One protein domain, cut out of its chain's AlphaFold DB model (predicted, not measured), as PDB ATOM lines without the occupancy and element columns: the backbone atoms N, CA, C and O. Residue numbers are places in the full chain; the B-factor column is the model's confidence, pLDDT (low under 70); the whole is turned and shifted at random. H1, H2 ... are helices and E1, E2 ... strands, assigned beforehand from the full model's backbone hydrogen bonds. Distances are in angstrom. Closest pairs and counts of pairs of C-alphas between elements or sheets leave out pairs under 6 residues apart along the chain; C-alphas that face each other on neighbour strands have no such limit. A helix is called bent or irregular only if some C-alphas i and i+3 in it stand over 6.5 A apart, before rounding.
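What this domain is: This is residues 2 to 114 of the 126 residues of an uncharacterized protein of Vagococcus fluvialis bH819 (UniProt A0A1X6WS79). One strongly twisted, curled sheet of six strands is covered on one face by the long helix H2, which crosses it slantwise; short H3 follows at the end of H2, and H1 lies beside the edge strand E1. The free tip, residues 57 to 62, sticks out where the chain enters H2. The printed part has 113 residues in the order H1 E1 E2 E3 E4 H2 H3 E5 E6, mixed in class, with the antiparallel sheet order E1 E2 E3 E4 E6 E5. It is compact, with a radius of gyration of the C-alphas of 13.8 A and spans of 39 by 37 by 25 A.

Where its parts are: Find C-alpha 2 at (-29.961, -11.110, -22.302), where H1, residues 2 to 13, begins its 18.0 A. Next come E1, residues 15 to 18, E2, residues 28 to 33, E3, residues 36 to 44, 21.4 A long, and E4, residues 49 to 53. From C-alpha 60 at (-42.016, -22.526, -51.324), H2 runs 24.5 A through residues 60 to 76. H3, residues 78 to 84, is irregular, with C-alphas 79 and 82 7.4 A apart. E5, residues 93 to 100, spans 20.2 A, and E6, residues 104 to 111, runs 23.0 A to C-alpha 111 at (-50.384, -8.658, -27.373).

How they stand to each other: Start at E1: E1 to E4 form a meander, each strand the antiparallel neighbour of the one before. Look for N 16 and O 32, 2.8 A, N 31 and O 41, 2.9 A, and N 42 and O 51, 3.0 A, within hydrogen-bond range. E4 then pairs with E6 through N 50 and O 107, 2.8 A, and E6 with E5, a hairpin, through N 99 and O 106, 2.8 A. E4, H2 H3 and E5 make a split strand-helix-strand unit, two strands running the same way with helices between and E6 between them in the sheet; its crossover is right-handed. H2 is on the sheet at a height of 9.1 A, over E6, at 35 degrees on the local plane; its closest C-alphas to E5 are Leu 75 and Tyr 93, 6.3 A. H1 and H2 are close but not clearly touching, Phe 9 and Asp 73 having the closest C-alphas, 7.7 A, at a shallow tilt of 7 degrees, opposite ways. H1 only just touches H3, with residues 2 to 3 alone and 3 pairs of C-alphas within 8 A, the closest being Ala 2 and Asn 80, 6.2 A. Every O i to N i+4 pair is within hydrogen-bond range in H2, 6 of 8 in H1 and 0 of 3 in H3, where 3 of 4 O i to N i+3 pairs are.

The domain as a whole: The C-alphas farthest apart are those of Ser 24 and Ser 59, 41.8 A. The printed part has no cut, and no link is long. The mean pLDDT of the printed part is 81.3; look for values under 70 at residues 2 to 3, 20 to 26, 36 to 39, 56 to 64 and 114.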
ATOM      1  N   ALA A   2     -29.327 -11.953 -21.281       58.72
ATOM      2  CA  ALA A   2     -29.961 -11.110 -22.302       58.72
ATOM      3  C   ALA A   2     -29.075 -10.852 -23.553       58.72
ATOM      4  O   ALA A   2     -29.570 -10.827 -24.663       58.72
ATOM      5  N   ARG A   3     -27.744 -10.731 -23.433       62.59
ATOM      6  CA  ARG A   3     -26.861 -10.609 -24.620       62.59
ATOM      7  C   ARG A   3     -26.704 -11.907 -25.423       62.59
ATOM      8  O   ARG A   3     -26.180 -11.857 -26.530       62.59
ATOM      9  N   ASP A   4     -27.131 -13.040 -24.869       84.19
ATOM     10  CA  ASP A   4     -26.869 -14.352 -25.458       84.19
ATOM     11  C   ASP A   4     -27.890 -14.684 -26.556       84.19
ATOM     12  O   ASP A   4     -27.522 -15.306 -27.548       84.19
ATOM     13  N   TRP A   5     -29.139 -14.202 -26.446       88.94
ATOM     14  CA  TRP A   5     -30.147 -14.424 -27.493       88.94
ATOM     15  C   TRP A   5     -29.805 -13.671 -28.781       88.94
ATOM     16  O   TRP A   5     -29.963 -14.236 -29.856       88.94
ATOM     17  N   LEU A   6     -29.320 -12.423 -28.684       91.25
ATOM     18  CA  LEU A   6     -29.047 -11.602 -29.865       91.25
ATOM     19  C   LEU A   6     -27.958 -12.250 -30.720       91.25
ATOM     20  O   LEU A   6     -28.170 -12.468 -31.905       91.25
ATOM     21  N   LYS A   7     -26.851 -12.660 -30.090       90.56
ATOM     22  CA  LYS A   7     -25.775 -13.381 -30.779       90.56
ATOM     23  C   LYS A   7     -26.244 -14.708 -31.365       90.56
ATOM     24  O   LYS A   7     -25.933 -15.009 -32.508       90.56
ATOM     25  N   ALA A   8     -27.016 -15.488 -30.604       91.31
ATOM     26  CA  ALA A   8     -27.553 -16.754 -31.096       91.31
ATOM     27  C   ALA A   8     -28.489 -16.549 -32.302       91.31
ATOM     28  O   ALA A   8     -28.472 -17.346 -33.237       91.31
ATOM     29  N   PHE A   9     -29.283 -15.477 -32.297       92.19
ATOM     30  CA  PHE A   9     -30.161 -15.103 -33.402       92.19
ATOM     31  C   PHE A   9     -29.364 -14.666 -34.640       92.19
ATOM     32  O   PHE A   9     -29.629 -15.151 -35.740       92.19
ATOM     33  N   GLU A  10     -28.366 -13.800 -34.455       90.88
ATOM     34  CA  GLU A  10     -27.434 -13.349 -35.497       90.88
ATOM     35  C   GLU A  10     -26.730 -14.537 -36.176       90.88
ATOM     36  O   GLU A  10     -26.813 -14.701 -37.396       90.88
ATOM     37  N   GLU A  11     -26.135 -15.436 -35.386       91.31
ATOM     38  CA  GLU A  11     -25.438 -16.634 -35.873       91.31
ATOM     39  C   GLU A  11     -26.378 -17.617 -36.588       91.31
ATOM     40  O   GLU A  11     -26.036 -18.156 -37.642       91.31
ATOM     41  N   LYS A  12     -27.582 -17.846 -36.045       90.94
ATOM     42  CA  LYS A  12     -28.559 -18.794 -36.609       90.94
ATOM     43  C   LYS A  12     -29.065 -18.363 -37.986       90.94
ATOM     44  O   LYS A  12     -29.347 -19.222 -38.827       90.94
ATOM     45  N   TYR A  13     -29.211 -17.059 -38.213       88.75
ATOM     46  CA  TYR A  13     -29.824 -16.524 -39.430       88.75
ATOM     47  C   TYR A  13     -28.846 -15.835 -40.390       88.75
ATOM     48  O   TYR A  13     -29.286 -15.401 -41.458       88.75
ATOM     49  N   ASP A  14     -27.549 -15.811 -40.069       88.50
ATOM     50  CA  ASP A  14     -26.506 -15.077 -40.803       88.50
ATOM     51  C   ASP A  14     -26.855 -13.585 -40.948       88.50
ATOM     52  O   ASP A  14     -26.838 -13.002 -42.041       88.50
ATOM     53  N   LEU A  15     -27.248 -12.991 -39.820       89.12
ATOM     54  CA  LEU A  15     -27.658 -11.597 -39.703       89.12
ATOM     55  C   LEU A  15     -26.778 -10.862 -38.698       89.12
ATOM     56  O   LEU A  15     -26.287 -11.463 -37.755       89.12
ATOM     57  N   ASN A  16     -26.668  -9.546 -38.849       89.75
ATOM     58  CA  ASN A  16     -26.056  -8.650 -37.877       89.75
ATOM     59  C   ASN A  16     -27.033  -7.535 -37.517       89.75
ATOM     60  O   ASN A  16     -27.654  -6.930 -38.396       89.75
ATOM     61  N   PHE A  17     -27.154  -7.231 -36.231       89.06
ATOM     62  CA  PHE A  17     -27.905  -6.085 -35.752       89.06
ATOM     63  C   PHE A  17     -27.192  -4.781 -36.123       89.06
ATOM     64  O   PHE A  17     -26.026  -4.554 -35.790       89.06
ATOM     65  N   PHE A  18     -27.923  -3.892 -36.792       84.12
ATOM     66  CA  PHE A  18     -27.441  -2.571 -37.165       84.12
ATOM     67  C   PHE A  18     -27.806  -1.548 -36.083       84.12
ATOM     68  O   PHE A  18     -28.942  -1.069 -35.993       84.12
ATOM     69  N   GLU A  19     -26.825  -1.182 -35.258       74.00
ATOM     70  CA  GLU A  19     -27.010  -0.178 -34.210       74.00
ATOM     71  C   GLU A  19     -27.056   1.244 -34.805       74.00
ATOM     72  O   GLU A  19     -26.046   1.806 -35.243       74.00
ATOM     73  N   GLN A  20     -28.236   1.873 -34.786       65.56
ATOM     74  CA  GLN A  20     -28.386   3.268 -35.202       65.56
ATOM     75  C   GLN A  20     -27.792   4.223 -34.159       65.56
ATOM     76  O   GLN A  20     -28.392   4.500 -33.122       65.56
ATOM     77  N   LYS A  21     -26.626   4.797 -34.469       59.19
ATOM     78  CA  LYS A  21     -25.867   5.675 -33.557       59.19
ATOM     79  C   LYS A  21     -26.519   7.035 -33.243       59.19
ATOM     80  O   LYS A  21     -26.019   7.728 -32.367       59.19
ATOM     81  N   ASN A  22     -27.589   7.439 -33.942       54.41
ATOM     82  CA  ASN A  22     -28.040   8.842 -33.975       54.41
ATOM     83  C   ASN A  22     -29.561   9.088 -33.874       54.41
ATOM     84  O   ASN A  22     -30.030  10.141 -34.304       54.41
ATOM     85  N   VAL A  23     -30.361   8.176 -33.308       53.34
ATOM     86  CA  VAL A  23     -31.820   8.394 -33.221       53.34
ATOM     87  C   VAL A  23     -32.288   8.520 -31.775       53.34
ATOM     88  O   VAL A  23     -32.295   7.564 -31.005       53.34
ATOM     89  N   SER A  24     -32.755   9.720 -31.434       49.81
ATOM     90  CA  SER A  24     -33.331  10.103 -30.138       49.81
ATOM     91  C   SER A  24     -34.659   9.398 -29.807       49.81
ATOM     92  O   SER A  24     -35.270   9.695 -28.785       49.81
ATOM     93  N   ILE A  25     -35.133   8.479 -30.657       53.94
ATOM     94  CA  ILE A  25     -36.369   7.705 -30.477       53.94
ATOM     95  C   ILE A  25     -36.133   6.259 -30.948       53.94
ATOM     96  O   ILE A  25     -36.284   5.911 -32.117       53.94
ATOM     97  N   LYS A  26     -35.756   5.427 -29.981       66.31
ATOM     98  CA  LYS A  26     -35.505   3.980 -30.028       66.31
ATOM     99  C   LYS A  26     -36.786   3.159 -30.265       66.31
ATOM    100  O   LYS A  26     -37.293   2.516 -29.355       66.31
ATOM    101  N   ARG A  27     -37.386   3.264 -31.457       80.62
ATOM    102  CA  ARG A  27     -38.625   2.529 -31.815       80.62
ATOM    103  C   ARG A  27     -38.533   1.743 -33.117       80.62
ATOM    104  O   ARG A  27     -39.540   1.231 -33.604       80.62
ATOM    105  N   LYS A  28     -37.327   1.668 -33.680       88.75
ATOM    106  CA  LYS A  28     -37.018   0.828 -34.828       88.75
ATOM    107  C   LYS A  28     -35.706   0.092 -34.627       88.75
ATOM    108  O   LYS A  28     -34.757   0.679 -34.114       88.75
ATOM    109  N   ALA A  29     -35.668  -1.154 -35.075       89.25
ATOM    110  CA  ALA A  29     -34.477  -1.987 -35.088       89.25
ATOM    111  C   ALA A  29     -34.302  -2.611 -36.470       89.25
ATOM    112  O   ALA A  29     -35.284  -2.923 -37.146       89.25
ATOM    113  N   TYR A  30     -33.047  -2.777 -36.877       90.19
ATOM    114  CA  TYR A  30     -32.681  -3.262 -38.197       90.19
ATOM    115  C   TYR A  30     -31.665  -4.390 -38.074       90.19
ATOM    116  O   TYR A  30     -30.736  -4.302 -37.272       90.19
ATOM    117  N   PHE A  31     -31.831  -5.424 -38.889       90.19
ATOM    118  CA  PHE A  31     -30.841  -6.477 -39.077       90.19
ATOM    119  C   PHE A  31     -30.430  -6.512 -40.542       90.19
ATOM    120  O   PHE A  31     -31.293  -6.430 -41.414       90.19
ATOM    121  N   GLU A  32     -29.142  -6.656 -40.814       88.94
ATOM    122  CA  GLU A  32     -28.563  -6.800 -42.155       88.94
ATOM    123  C   GLU A  32     -28.019  -8.216 -42.324       88.94
ATOM    124  O   GLU A  32     -27.706  -8.878 -41.339       88.94
ATOM    125  N   LYS A  33     -27.882  -8.705 -43.558       84.38
ATOM    126  CA  LYS A  33     -27.162  -9.965 -43.789       84.38
ATOM    127  C   LYS A  33     -25.671  -9.763 -43.558       84.38
ATOM    128  O   LYS A  33     -25.104  -8.789 -44.038       84.38
ATOM    129  N   THR A  34     -24.995 -10.736 -42.954       76.56
ATOM    130  CA  THR A  34     -23.543 -10.652 -42.694       76.56
ATOM    131  C   THR A  34     -22.719 -10.366 -43.947       76.56
ATOM    132  O   THR A  34     -21.709  -9.670 -43.894       76.56
ATOM    133  N   ASN A  35     -23.169 -10.883 -45.092       72.56
ATOM    134  CA  ASN A  35     -22.441 -10.812 -46.351       72.56
ATOM    135  C   ASN A  35     -22.932  -9.705 -47.301       72.56
ATOM    136  O   ASN A  35     -22.389  -9.602 -48.400       72.56
ATOM    137  N   HIS A  36     -23.987  -8.946 -46.967       68.75
ATOM    138  CA  HIS A  36     -24.613  -7.950 -47.855       68.75
ATOM    139  C   HIS A  36     -25.129  -6.742 -47.054       68.75
ATOM    140  O   HIS A  36     -25.854  -6.911 -46.081       68.75
ATOM    141  N   PHE A  37     -24.843  -5.524 -47.522       59.78
ATOM    142  CA  PHE A  37     -25.251  -4.261 -46.880       59.78
ATOM    143  C   PHE A  37     -26.693  -3.836 -47.215       59.78
ATOM    144  O   PHE A  37     -26.959  -2.669 -47.504       59.78
ATOM    145  N   GLU A  38     -27.625  -4.787 -47.230       65.81
ATOM    146  CA  GLU A  38     -29.052  -4.496 -47.363       65.81
ATOM    147  C   GLU A  38     -29.774  -4.907 -46.080       65.81
ATOM    148  O   GLU A  38     -29.569  -6.006 -45.552       65.81
ATOM    149  N   TRP A  39     -30.625  -4.007 -45.581       68.50
ATOM    150  CA  TRP A  39     -31.488  -4.281 -44.438       68.50
ATOM    151  C   TRP A  39     -32.393  -5.471 -44.772       68.50
ATOM    152  O   TRP A  39     -33.103  -5.498 -45.775       68.50
ATOM    153  N   PHE A  40     -32.323  -6.486 -43.923       84.12
ATOM    154  CA  PHE A  40     -32.985  -7.769 -44.089       84.12
ATOM    155  C   PHE A  40     -34.207  -7.894 -43.181       84.12
ATOM    156  O   PHE A  40     -35.221  -8.446 -43.586       84.12
ATOM    157  N   ILE A  41     -34.146  -7.363 -41.963       90.62
ATOM    158  CA  ILE A  41     -35.307  -7.301 -41.071       90.62
ATOM    159  C   ILE A  41     -35.448  -5.873 -40.574       90.62
ATOM    160  O   ILE A  41     -34.480  -5.294 -40.088       90.62
ATOM    161  N   GLU A  42     -36.655  -5.321 -40.667       91.94
ATOM    162  CA  GLU A  42     -37.047  -4.090 -39.973       91.94
ATOM    163  C   GLU A  42     -38.093  -4.433 -38.912       91.94
ATOM    164  O   GLU A  42     -39.122  -5.034 -39.218       91.94
ATOM    165  N   ILE A  43     -37.863  -4.001 -37.678       92.50
ATOM    166  CA  ILE A  43     -38.856  -4.025 -36.605       92.50
ATOM    167  C   ILE A  43     -39.275  -2.580 -36.345       92.50
ATOM    168  O   ILE A  43     -38.428  -1.744 -36.045       92.50
ATOM    169  N   ASP A  44     -40.570  -2.283 -36.459       91.00
ATOM    170  CA  ASP A  44     -41.170  -0.977 -36.162       91.00
ATOM    171  C   ASP A  44     -42.172  -1.140 -35.015       91.00
ATOM    172  O   ASP A  44     -43.285  -1.647 -35.193       91.00
ATOM    173  N   GLU A  45     -41.763  -0.705 -33.824       88.44
ATOM    174  CA  GLU A  45     -42.541  -0.848 -32.595       88.44
ATOM    175  C   GLU A  45     -43.791   0.038 -32.589       88.44
ATOM    176  O   GLU A  45     -44.828  -0.357 -32.059       88.44
ATOM    177  N   ASN A  46     -43.742   1.213 -33.229       87.69
ATOM    178  CA  ASN A  46     -44.902   2.108 -33.304       87.69
ATOM    179  C   ASN A  46     -46.039   1.478 -34.100       87.69
ATOM    180  O   ASN A  46     -47.209   1.609 -33.745       87.69
ATOM    181  N   LYS A  47     -45.681   0.820 -35.203       90.06
ATOM    182  CA  LYS A  47     -46.641   0.154 -36.083       90.06
ATOM    183  C   LYS A  47     -46.970  -1.262 -35.623       90.06
ATOM    184  O   LYS A  47     -47.888  -1.862 -36.180       90.06
ATOM    185  N   LYS A  48     -46.230  -1.780 -34.637       91.75
ATOM    186  CA  LYS A  48     -46.221  -3.186 -34.231       91.75
ATOM    187  C   LYS A  48     -46.046  -4.113 -35.434       91.75
ATOM    188  O   LYS A  48     -46.860  -5.005 -35.684       91.75
ATOM    189  N   THR A  49     -45.000  -3.855 -36.219       92.62
ATOM    190  CA  THR A  49     -44.700  -4.629 -37.427       92.62
ATOM    191  C   THR A  49     -43.274  -5.146 -37.462       92.62
ATOM    192  O   THR A  49     -42.346  -4.416 -37.128       92.62
ATOM    193  N   ILE A  50     -43.108  -6.364 -37.969       93.44
ATOM    194  CA  ILE A  50     -41.832  -6.930 -38.406       93.44
ATOM    195  C   ILE A  50     -41.904  -7.085 -39.925       93.44
ATOM    196  O   ILE A  50     -42.851  -7.666 -40.454       93.44
ATOM    197  N   THR A  51     -40.931  -6.539 -40.640       92.12
ATOM    198  CA  THR A  51     -40.827  -6.621 -42.098       92.12
ATOM    199  C   THR A  51     -39.637  -7.489 -42.466       92.12
ATOM    200  O   THR A  51     -38.541  -7.252 -41.966       92.12
ATOM    201  N   LEU A  52     -39.849  -8.456 -43.358       90.00
ATOM    202  CA  LEU A  52     -38.802  -9.336 -43.887       90.00
ATOM    203  C   LEU A  52     -39.011  -9.604 -45.385       90.00
ATOM    204  O   LEU A  52     -40.160  -9.698 -45.825       90.00
ATOM    205  N   PRO A  53     -37.943  -9.713 -46.191       86.44
ATOM    206  CA  PRO A  53     -38.036 -10.049 -47.603       86.44
ATOM    207  C   PRO A  53     -38.496 -11.496 -47.770       86.44
ATOM    208  O   PRO A  53     -38.200 -12.357 -46.940       86.44
ATOM    209  N   LYS A  54     -39.196 -11.774 -48.868       80.19
ATOM    210  CA  LYS A  54     -39.589 -13.145 -49.206       80.19
ATOM    211  C   LYS A  54     -38.352 -13.955 -49.564       80.19
ATOM    212  O   LYS A  54     -37.553 -13.515 -50.397       80.19
ATOM    213  N   PHE A  55     -38.196 -15.148 -48.996       72.25
ATOM    214  CA  PHE A  55     -37.096 -16.007 -49.423       72.25
ATOM    215  C   PHE A  55     -37.433 -16.649 -50.771       72.25
ATOM    216  O   PHE A  55     -38.375 -17.420 -50.916       72.25
ATOM    217  N   ASN A  56     -36.615 -16.371 -51.781       61.22
ATOM    218  CA  ASN A  56     -36.711 -17.062 -53.063       61.22
ATOM    219  C   ASN A  56     -35.932 -18.386 -52.970       61.22
ATOM    220  O   ASN A  56     -34.835 -18.523 -53.506       61.22
ATOM    221  N   LEU A  57     -36.446 -19.329 -52.173       60.88
ATOM    222  CA  LEU A  57     -35.920 -20.695 -52.113       60.88
ATOM    223  C   LEU A  57     -36.600 -21.546 -53.187       60.88
ATOM    224  O   LEU A  57     -37.781 -21.368 -53.477       60.88
ATOM    225  N   ASN A  58     -35.870 -22.524 -53.733       54.66
ATOM    226  CA  ASN A  58     -36.382 -23.459 -54.748       54.66
ATOM    227  C   ASN A  58     -37.639 -24.232 -54.284       54.66
ATOM    228  O   ASN A  58     -38.358 -24.795 -55.108       54.66
ATOM    229  N   SER A  59     -37.911 -24.248 -52.974       59.84
ATOM    230  CA  SER A  59     -39.101 -24.816 -52.348       59.84
ATOM    231  C   SER A  59     -39.869 -23.744 -51.566       59.84
ATOM    232  O   SER A  59     -39.397 -23.232 -50.549       59.84
ATOM    233  N   TYR A  60     -41.099 -23.454 -52.001       59.66
ATOM    234  CA  TYR A  60     -42.016 -22.526 -51.324       59.66
ATOM    235  C   TYR A  60     -42.241 -22.888 -49.843       59.66
ATOM    236  O   TYR A  60     -42.271 -22.014 -48.980       59.66
ATOM    237  N   ARG A  61     -42.342 -24.188 -49.526       59.72
ATOM    238  CA  ARG A  61     -42.570 -24.662 -48.148       59.72
ATOM    239  C   ARG A  61     -41.391 -24.370 -47.222       59.72
ATOM    240  O   ARG A  61     -41.597 -24.071 -46.052       59.72
ATOM    241  N   GLU A  62     -40.168 -24.462 -47.732       63.72
ATOM    242  CA  GLU A  62     -38.957 -24.196 -46.947       63.72
ATOM    243  C   GLU A  62     -38.791 -22.701 -46.660       63.72
ATOM    244  O   GLU A  62     -38.393 -22.332 -45.556       63.72
ATOM    245  N   SER A  63     -39.171 -21.845 -47.618       66.44
ATOM    246  CA  SER A  63     -39.247 -20.390 -47.424       66.44
ATOM    247  C   SER A  63     -40.195 -20.031 -46.288       66.44
ATOM    248  O   SER A  63     -39.787 -19.393 -45.320       66.44
ATOM    249  N   GLU A  64     -41.439 -20.503 -46.366       69.31
ATOM    250  CA  GLU A  64     -42.479 -20.160 -45.395       69.31
ATOM    251  C   GLU A  64     -42.125 -20.634 -43.973       69.31
ATOM    252  O   GLU A  64     -42.384 -19.939 -42.988       69.31
ATOM    253  N   LEU A  65     -41.493 -21.807 -43.848       74.62
ATOM    254  CA  LEU A  65     -41.022 -22.321 -42.560       74.62
ATOM    255  C   LEU A  65     -39.921 -21.443 -41.960       74.62
ATOM    256  O   LEU A  65     -39.977 -21.129 -40.771       74.62
ATOM    257  N   LYS A  66     -38.944 -21.021 -42.769       80.69
ATOM    258  CA  LYS A  66     -37.840 -20.177 -42.302       80.69
ATOM    259  C   LYS A  66     -38.335 -18.801 -41.848       80.69
ATOM    260  O   LYS A  66     -37.911 -18.316 -40.802       80.69
ATOM    261  N   GLU A  67     -39.264 -18.204 -42.589       82.38
ATOM    262  CA  GLU A  67     -39.885 -16.916 -42.250       82.38
ATOM    263  C   GLU A  67     -40.642 -16.990 -40.922       82.38
ATOM    264  O   GLU A  67     -40.433 -16.156 -40.041       82.38
ATOM    265  N   LYS A  68     -41.469 -18.028 -40.739       83.75
ATOM    266  CA  LYS A  68     -42.202 -18.250 -39.484       83.75
ATOM    267  C   LYS A  68     -41.266 -18.457 -38.297       83.75
ATOM    268  O   LYS A  68     -41.548 -17.933 -37.226       83.75
ATOM    269  N   GLN A  69     -40.163 -19.181 -38.486       88.38
ATOM    270  CA  GLN A  69     -39.162 -19.383 -37.436       88.38
ATOM    271  C   GLN A  69     -38.488 -18.072 -37.026       88.38
ATOM    272  O   GLN A  69     -38.405 -17.798 -35.838       88.38
ATOM    273  N   ILE A  70     -38.069 -17.239 -37.987       90.25
ATOM    274  CA  ILE A  70     -37.468 -15.925 -37.695       90.25
ATOM    275  C   ILE A  70     -38.423 -15.072 -36.854       90.25
ATOM    276  O   ILE A  70     -38.019 -14.494 -35.848       90.25
ATOM    277  N   ILE A  71     -39.693 -15.000 -37.257       90.38
ATOM    278  CA  ILE A  71     -40.703 -14.232 -36.523       90.38
ATOM    279  C   ILE A  71     -40.960 -14.815 -35.132       90.38
ATOM    280  O   ILE A  71     -41.059 -14.052 -34.173       90.38
ATOM    281  N   GLY A  72     -41.066 -16.141 -35.024       89.38
ATOM    282  CA  GLY A  72     -41.250 -16.834 -33.750       89.38
ATOM    283  C   GLY A  72     -40.130 -16.505 -32.769       89.38
ATOM    284  O   GLY A  72     -40.402 -15.963 -31.702       89.38
ATOM    285  N   ASP A  73     -38.878 -16.715 -33.178       91.06
ATOM    286  CA  ASP A  73     -37.693 -16.432 -32.364       91.06
ATOM    287  C   ASP A  73     -37.631 -14.957 -31.914       91.06
ATOM    288  O   ASP A  73     -37.259 -14.666 -30.772       91.06
ATOM    289  N   LEU A  74     -38.016 -14.014 -32.788       91.81
ATOM    290  CA  LEU A  74     -38.074 -12.587 -32.452       91.81
ATOM    291  C   LEU A  74     -39.132 -12.287 -31.384       91.81
ATOM    292  O   LEU A  74     -38.833 -11.564 -30.431       91.81
ATOM    293  N   LEU A  75     -40.350 -12.816 -31.533       90.69
ATOM    294  CA  LEU A  75     -41.454 -12.576 -30.597       90.69
ATOM    295  C   LEU A  75     -41.246 -13.288 -29.254       90.69
ATOM    296  O   LEU A  75     -41.567 -12.720 -28.212       90.69
ATOM    297  N   GLU A  76     -40.653 -14.483 -29.247       90.19
ATOM    298  CA  GLU A  76     -40.287 -15.196 -28.014       90.19
ATOM    299  C   GLU A  76     -39.283 -14.405 -27.162       90.19
ATOM    300  O   GLU A  76     -39.304 -14.478 -25.933       90.19
ATOM    301  N   ASN A  77     -38.439 -13.593 -27.805       90.19
ATOM    302  CA  ASN A  77     -37.436 -12.753 -27.151       90.19
ATOM    303  C   ASN A  77     -37.856 -11.279 -27.021       90.19
ATOM    304  O   ASN A  77     -37.002 -10.426 -26.766       90.19
ATOM    305  N   ILE A  78     -39.150 -10.959 -27.149       88.81
ATOM    306  CA  ILE A  78     -39.648  -9.572 -27.126       88.81
ATOM    307  C   ILE A  78     -39.323  -8.815 -25.830       88.81
ATOM    308  O   ILE A  78     -39.044  -7.616 -25.852       88.81
ATOM    309  N   SER A  79     -39.246  -9.525 -24.704       87.62
ATOM    310  CA  SER A  79     -38.829  -8.982 -23.402       87.62
ATOM    311  C   SER A  79     -37.362  -8.531 -23.362       87.62
ATOM    312  O   SER A  79     -36.957  -7.793 -22.465       87.62
ATOM    313  N   ASN A  80     -36.552  -8.944 -24.340       89.00
ATOM    314  CA  ASN A  80     -35.150  -8.561 -24.470       89.00
ATOM    315  C   ASN A  80     -34.901  -7.565 -25.618       89.00
ATOM    316  O   ASN A  80     -33.746  -7.261 -25.938       89.00
ATOM    317  N   TRP A  81     -35.954  -7.036 -26.253       89.31
ATOM    318  CA  TRP A  81     -35.814  -6.097 -27.370       89.31
ATOM    319  C   TRP A  81     -35.216  -4.739 -26.971       89.31
ATOM    320  O   TRP A  81     -34.712  -3.996 -27.814       89.31
ATOM    321  N   ASN A  82     -35.157  -4.438 -25.675       86.75
ATOM    322  CA  ASN A  82     -34.405  -3.296 -25.160       86.75
ATOM    323  C   ASN A  82     -32.919  -3.309 -25.563       86.75
ATOM    324  O   ASN A  82     -32.304  -2.246 -25.678       86.75
ATOM    325  N   ILE A  83     -32.343  -4.488 -25.811       87.12
ATOM    326  CA  ILE A  83     -30.946  -4.652 -26.240       87.12
ATOM    327  C   ILE A  83     -30.738  -4.176 -27.674       87.12
ATOM    328  O   ILE A  83     -29.714  -3.566 -27.961       87.12
ATOM    329  N   ILE A  84     -31.726  -4.396 -28.543       88.25
ATOM    330  CA  ILE A  84     -31.724  -3.897 -29.925       88.25
ATOM    331  C   ILE A  84     -32.295  -2.475 -30.022       88.25
ATOM    332  O   ILE A  84     -32.618  -1.990 -31.102       88.25
ATOM    333  N   GLY A  85     -32.421  -1.787 -28.883       83.94
ATOM    334  CA  GLY A  85     -32.861  -0.402 -28.834       83.94
ATOM    335  C   GLY A  85     -34.344  -0.204 -29.139       83.94
ATOM    336  O   GLY A  85     -34.685   0.820 -29.721       83.94
ATOM    337  N   LEU A  86     -35.209  -1.143 -28.751       87.38
ATOM    338  CA  LEU A  86     -36.667  -0.960 -28.695       87.38
ATOM    339  C   LEU A  86     -37.135  -0.830 -27.234       87.38
ATOM    340  O   LEU A  86     -36.312  -0.836 -26.311       87.38
ATOM    341  N   SER A  87     -38.437  -0.686 -26.991       84.12
ATOM    342  CA  SER A  87     -38.961  -0.671 -25.625       84.12
ATOM    343  C   SER A  87     -38.915  -2.076 -25.020       84.12
ATOM    344  O   SER A  87     -38.988  -3.091 -25.712       84.12
ATOM    345  N   ASN A  88     -38.779  -2.147 -23.695       78.62
ATOM    346  CA  ASN A  88     -38.967  -3.409 -22.989       78.62
ATOM    347  C   ASN A  88     -40.473  -3.692 -22.898       78.62
ATOM    348  O   ASN A  88     -41.168  -3.055 -22.104       78.62
ATOM    349  N   CYS A  89     -40.969  -4.606 -23.727       75.62
ATOM    350  CA  CYS A  89     -42.367  -5.013 -23.713       75.62
ATOM    351  C   CYS A  89     -42.565  -6.162 -22.717       75.62
ATOM    352  O   CYS A  89     -42.013  -7.250 -22.882       75.62
ATOM    353  N   SER A  90     -43.382  -5.933 -21.689       72.81
ATOM    354  CA  SER A  90     -43.864  -6.984 -20.793       72.81
ATOM    355  C   SER A  90     -45.183  -7.537 -21.333       72.81
ATOM    356  O   SER A  90     -46.183  -6.830 -21.297       72.81
ATOM    357  N   GLY A  91     -45.188  -8.769 -21.838       76.25
ATOM    358  CA  GLY A  91     -46.393  -9.416 -22.362       76.25
ATOM    359  C   GLY A  91     -46.065 -10.614 -23.250       76.25
ATOM    360  O   GLY A  91     -44.912 -10.815 -23.634       76.25
ATOM    361  N   VAL A  92     -47.081 -11.412 -23.576       83.06
ATOM    362  CA  VAL A  92     -46.983 -12.450 -24.612       83.06
ATOM    363  C   VAL A  92     -47.515 -11.839 -25.895       83.06
ATOM    364  O   VAL A  92     -48.630 -11.335 -25.900       83.06
ATOM    365  N   TYR A  93     -46.739 -11.867 -26.972       87.81
ATOM    366  CA  TYR A  93     -47.146 -11.307 -28.257       87.81
ATOM    367  C   TYR A  93     -47.266 -12.407 -29.300       87.81
ATOM    368  O   TYR A  93     -46.496 -13.367 -29.297       87.81
ATOM    369  N   GLU A  94     -48.225 -12.259 -30.204       87.62
ATOM    370  CA  GLU A  94     -48.459 -13.196 -31.296       87.62
ATOM    371  C   GLU A  94     -48.696 -12.473 -32.622       87.62
ATOM    372  O   GLU A  94     -48.958 -11.266 -32.676       87.62
ATOM    373  N   ILE A  95     -48.561 -13.222 -33.715       88.06
ATOM    374  CA  ILE A  95     -48.833 -12.721 -35.060       88.06
ATOM    375  C   ILE A  95     -50.339 -12.486 -35.185       88.06
ATOM    376  O   ILE A  95     -51.117 -13.434 -35.131       88.06
ATOM    377  N   SER A  96     -50.744 -11.238 -35.415       87.81
ATOM    378  CA  SER A  96     -52.152 -10.881 -35.611       87.81
ATOM    379  C   SER A  96     -52.551 -10.880 -37.085       87.81
ATOM    380  O   SER A  96     -53.678 -11.227 -37.434       87.81
ATOM    381  N   LYS A  97     -51.635 -10.488 -37.980       87.69
ATOM    382  CA  LYS A  97     -51.898 -10.405 -39.423       87.69
ATOM    383  C   LYS A  97     -50.609 -10.463 -40.232       87.69
ATOM    384  O   LYS A  97     -49.613  -9.855 -39.862       87.69
ATOM    385  N   ILE A  98     -50.654 -11.105 -41.400       87.31
ATOM    386  CA  ILE A  98     -49.574 -11.061 -42.392       87.31
ATOM    387  C   ILE A  98     -50.092 -10.349 -43.641       87.31
ATOM    388  O   ILE A  98     -51.067 -10.781 -44.254       87.31
ATOM    389  N   THR A  99     -49.439  -9.253 -44.019       85.88
ATOM    390  CA  THR A  99     -49.728  -8.510 -45.247       85.88
ATOM    391  C   THR A  99     -48.629  -8.813 -46.272       85.88
ATOM    392  O   THR A  99     -47.492  -8.366 -46.094       85.88
ATOM    393  N   PRO A 100     -48.918  -9.581 -47.339       80.25
ATOM    394  CA  PRO A 100     -47.952  -9.815 -48.401       80.25
ATOM    395  C   PRO A 100     -47.767  -8.546 -49.244       80.25
ATOM    396  O   PRO A 100     -48.733  -7.899 -49.642       80.25
ATOM    397  N   SER A 101     -46.518  -8.211 -49.549       80.75
ATOM    398  CA  SER A 101     -46.134  -7.250 -50.590       80.75
ATOM    399  C   SER A 101     -45.395  -7.992 -51.709       80.75
ATOM    400  O   SER A 101     -45.251  -9.211 -51.632       80.75
ATOM    401  N   ASN A 102     -44.958  -7.318 -52.773       78.69
ATOM    402  CA  ASN A 102     -44.359  -7.993 -53.934       78.69
ATOM    403  C   ASN A 102     -43.101  -8.791 -53.546       78.69
ATOM    404  O   ASN A 102     -42.999  -9.978 -53.855       78.69
ATOM    405  N   ASP A 103     -42.216  -8.169 -52.779       83.19
ATOM    406  CA  ASP A 103     -40.866  -8.622 -52.430       83.19
ATOM    407  C   ASP A 103     -40.671  -8.899 -50.930       83.19
ATOM    408  O   ASP A 103     -39.640  -9.430 -50.522       83.19
ATOM    409  N   LYS A 104     -41.669  -8.583 -50.099       86.56
ATOM    410  CA  LYS A 104     -41.586  -8.690 -48.636       86.56
ATOM    411  C   LYS A 104     -42.895  -9.099 -47.977       86.56
ATOM    412  O   LYS A 104     -43.975  -8.943 -48.551       86.56
ATOM    413  N   TYR A 105     -42.793  -9.567 -46.742       86.81
ATOM    414  CA  TYR A 105     -43.899  -9.724 -45.811       86.81
ATOM    415  C   TYR A 105     -43.866  -8.603 -44.777       86.81
ATOM    416  O   TYR A 105     -42.810  -8.260 -44.250       86.81
ATOM    417  N   ILE A 106     -45.043  -8.054 -44.481       89.56
ATOM    418  CA  ILE A 106     -45.262  -7.157 -43.347       89.56
ATOM    419  C   ILE A 106     -46.092  -7.933 -42.330       89.56
ATOM    420  O   ILE A 106     -47.269  -8.221 -42.561       89.56
ATOM    421  N   ILE A 107     -45.465  -8.307 -41.224       91.88
ATOM    422  CA  ILE A 107     -46.058  -9.103 -40.159       91.88
ATOM    423  C   ILE A 107     -46.477  -8.151 -39.053       91.88
ATOM    424  O   ILE A 107     -45.638  -7.495 -38.446       91.88
ATOM    425  N   HIS A 108     -47.772  -8.079 -38.789       91.50
ATOM    426  CA  HIS A 108     -48.324  -7.364 -37.651       91.50
ATOM    427  C   HIS A 108     -48.349  -8.297 -36.444       91.50
ATOM    428  O   HIS A 108     -48.768  -9.453 -36.559       91.50
ATOM    429  N   TYR A 109     -47.927  -7.786 -35.293       90.50
ATOM    430  CA  TYR A 109     -48.009  -8.496 -34.024       90.50
ATOM    431  C   TYR A 109     -48.864  -7.714 -33.027       90.50
ATOM    432  O   TYR A 109     -48.952  -6.485 -33.066       90.50
ATOM    433  N   ALA A 110     -49.537  -8.433 -32.140       88.56
ATOM    434  CA  ALA A 110     -50.346  -7.860 -31.074       88.56
ATOM    435  C   ALA A 110     -50.069  -8.601 -29.770       88.56
ATOM    436  O   ALA A 110     -49.510  -9.696 -29.775       88.56
ATOM    437  N   GLU A 111     -50.409  -7.967 -28.655       86.38
ATOM    438  CA  GLU A 111     -50.384  -8.658 -27.373       86.38
ATOM    439  C   GLU A 111     -51.482  -9.717 -27.397       86.38
ATOM    440  O   GLU A 111     -52.606  -9.442 -27.819       86.38
ATOM    441  N   LYS A 112     -51.124 -10.935 -27.010       82.75
ATOM    442  CA  LYS A 112     -52.045 -12.050 -26.915       82.75
ATOM    443  C   LYS A 112     -53.074 -11.718 -25.850       82.75
ATOM    444  O   LYS A 112     -52.710 -11.438 -24.707       82.75
ATOM    445  N   GLU A 113     -54.347 -11.767 -26.219       73.75
ATOM    446  CA  GLU A 113     -55.419 -11.556 -25.258       73.75
ATOM    447  C   GLU A 113     -55.286 -12.584 -24.131       73.75
ATOM    448  O   GLU A 113     -55.244 -13.800 -24.353       73.75
ATOM    449  N   SER A 114     -55.154 -12.091 -22.901       62.31
ATOM    450  CA  SER A 114     -55.216 -12.948 -21.726       62.31
ATOM    451  C   SER A 114     -56.568 -13.645 -21.716       62.31
ATOM    452  O   SER A 114     -57.587 -12.994 -21.949       62.31
TER     453      SER A 114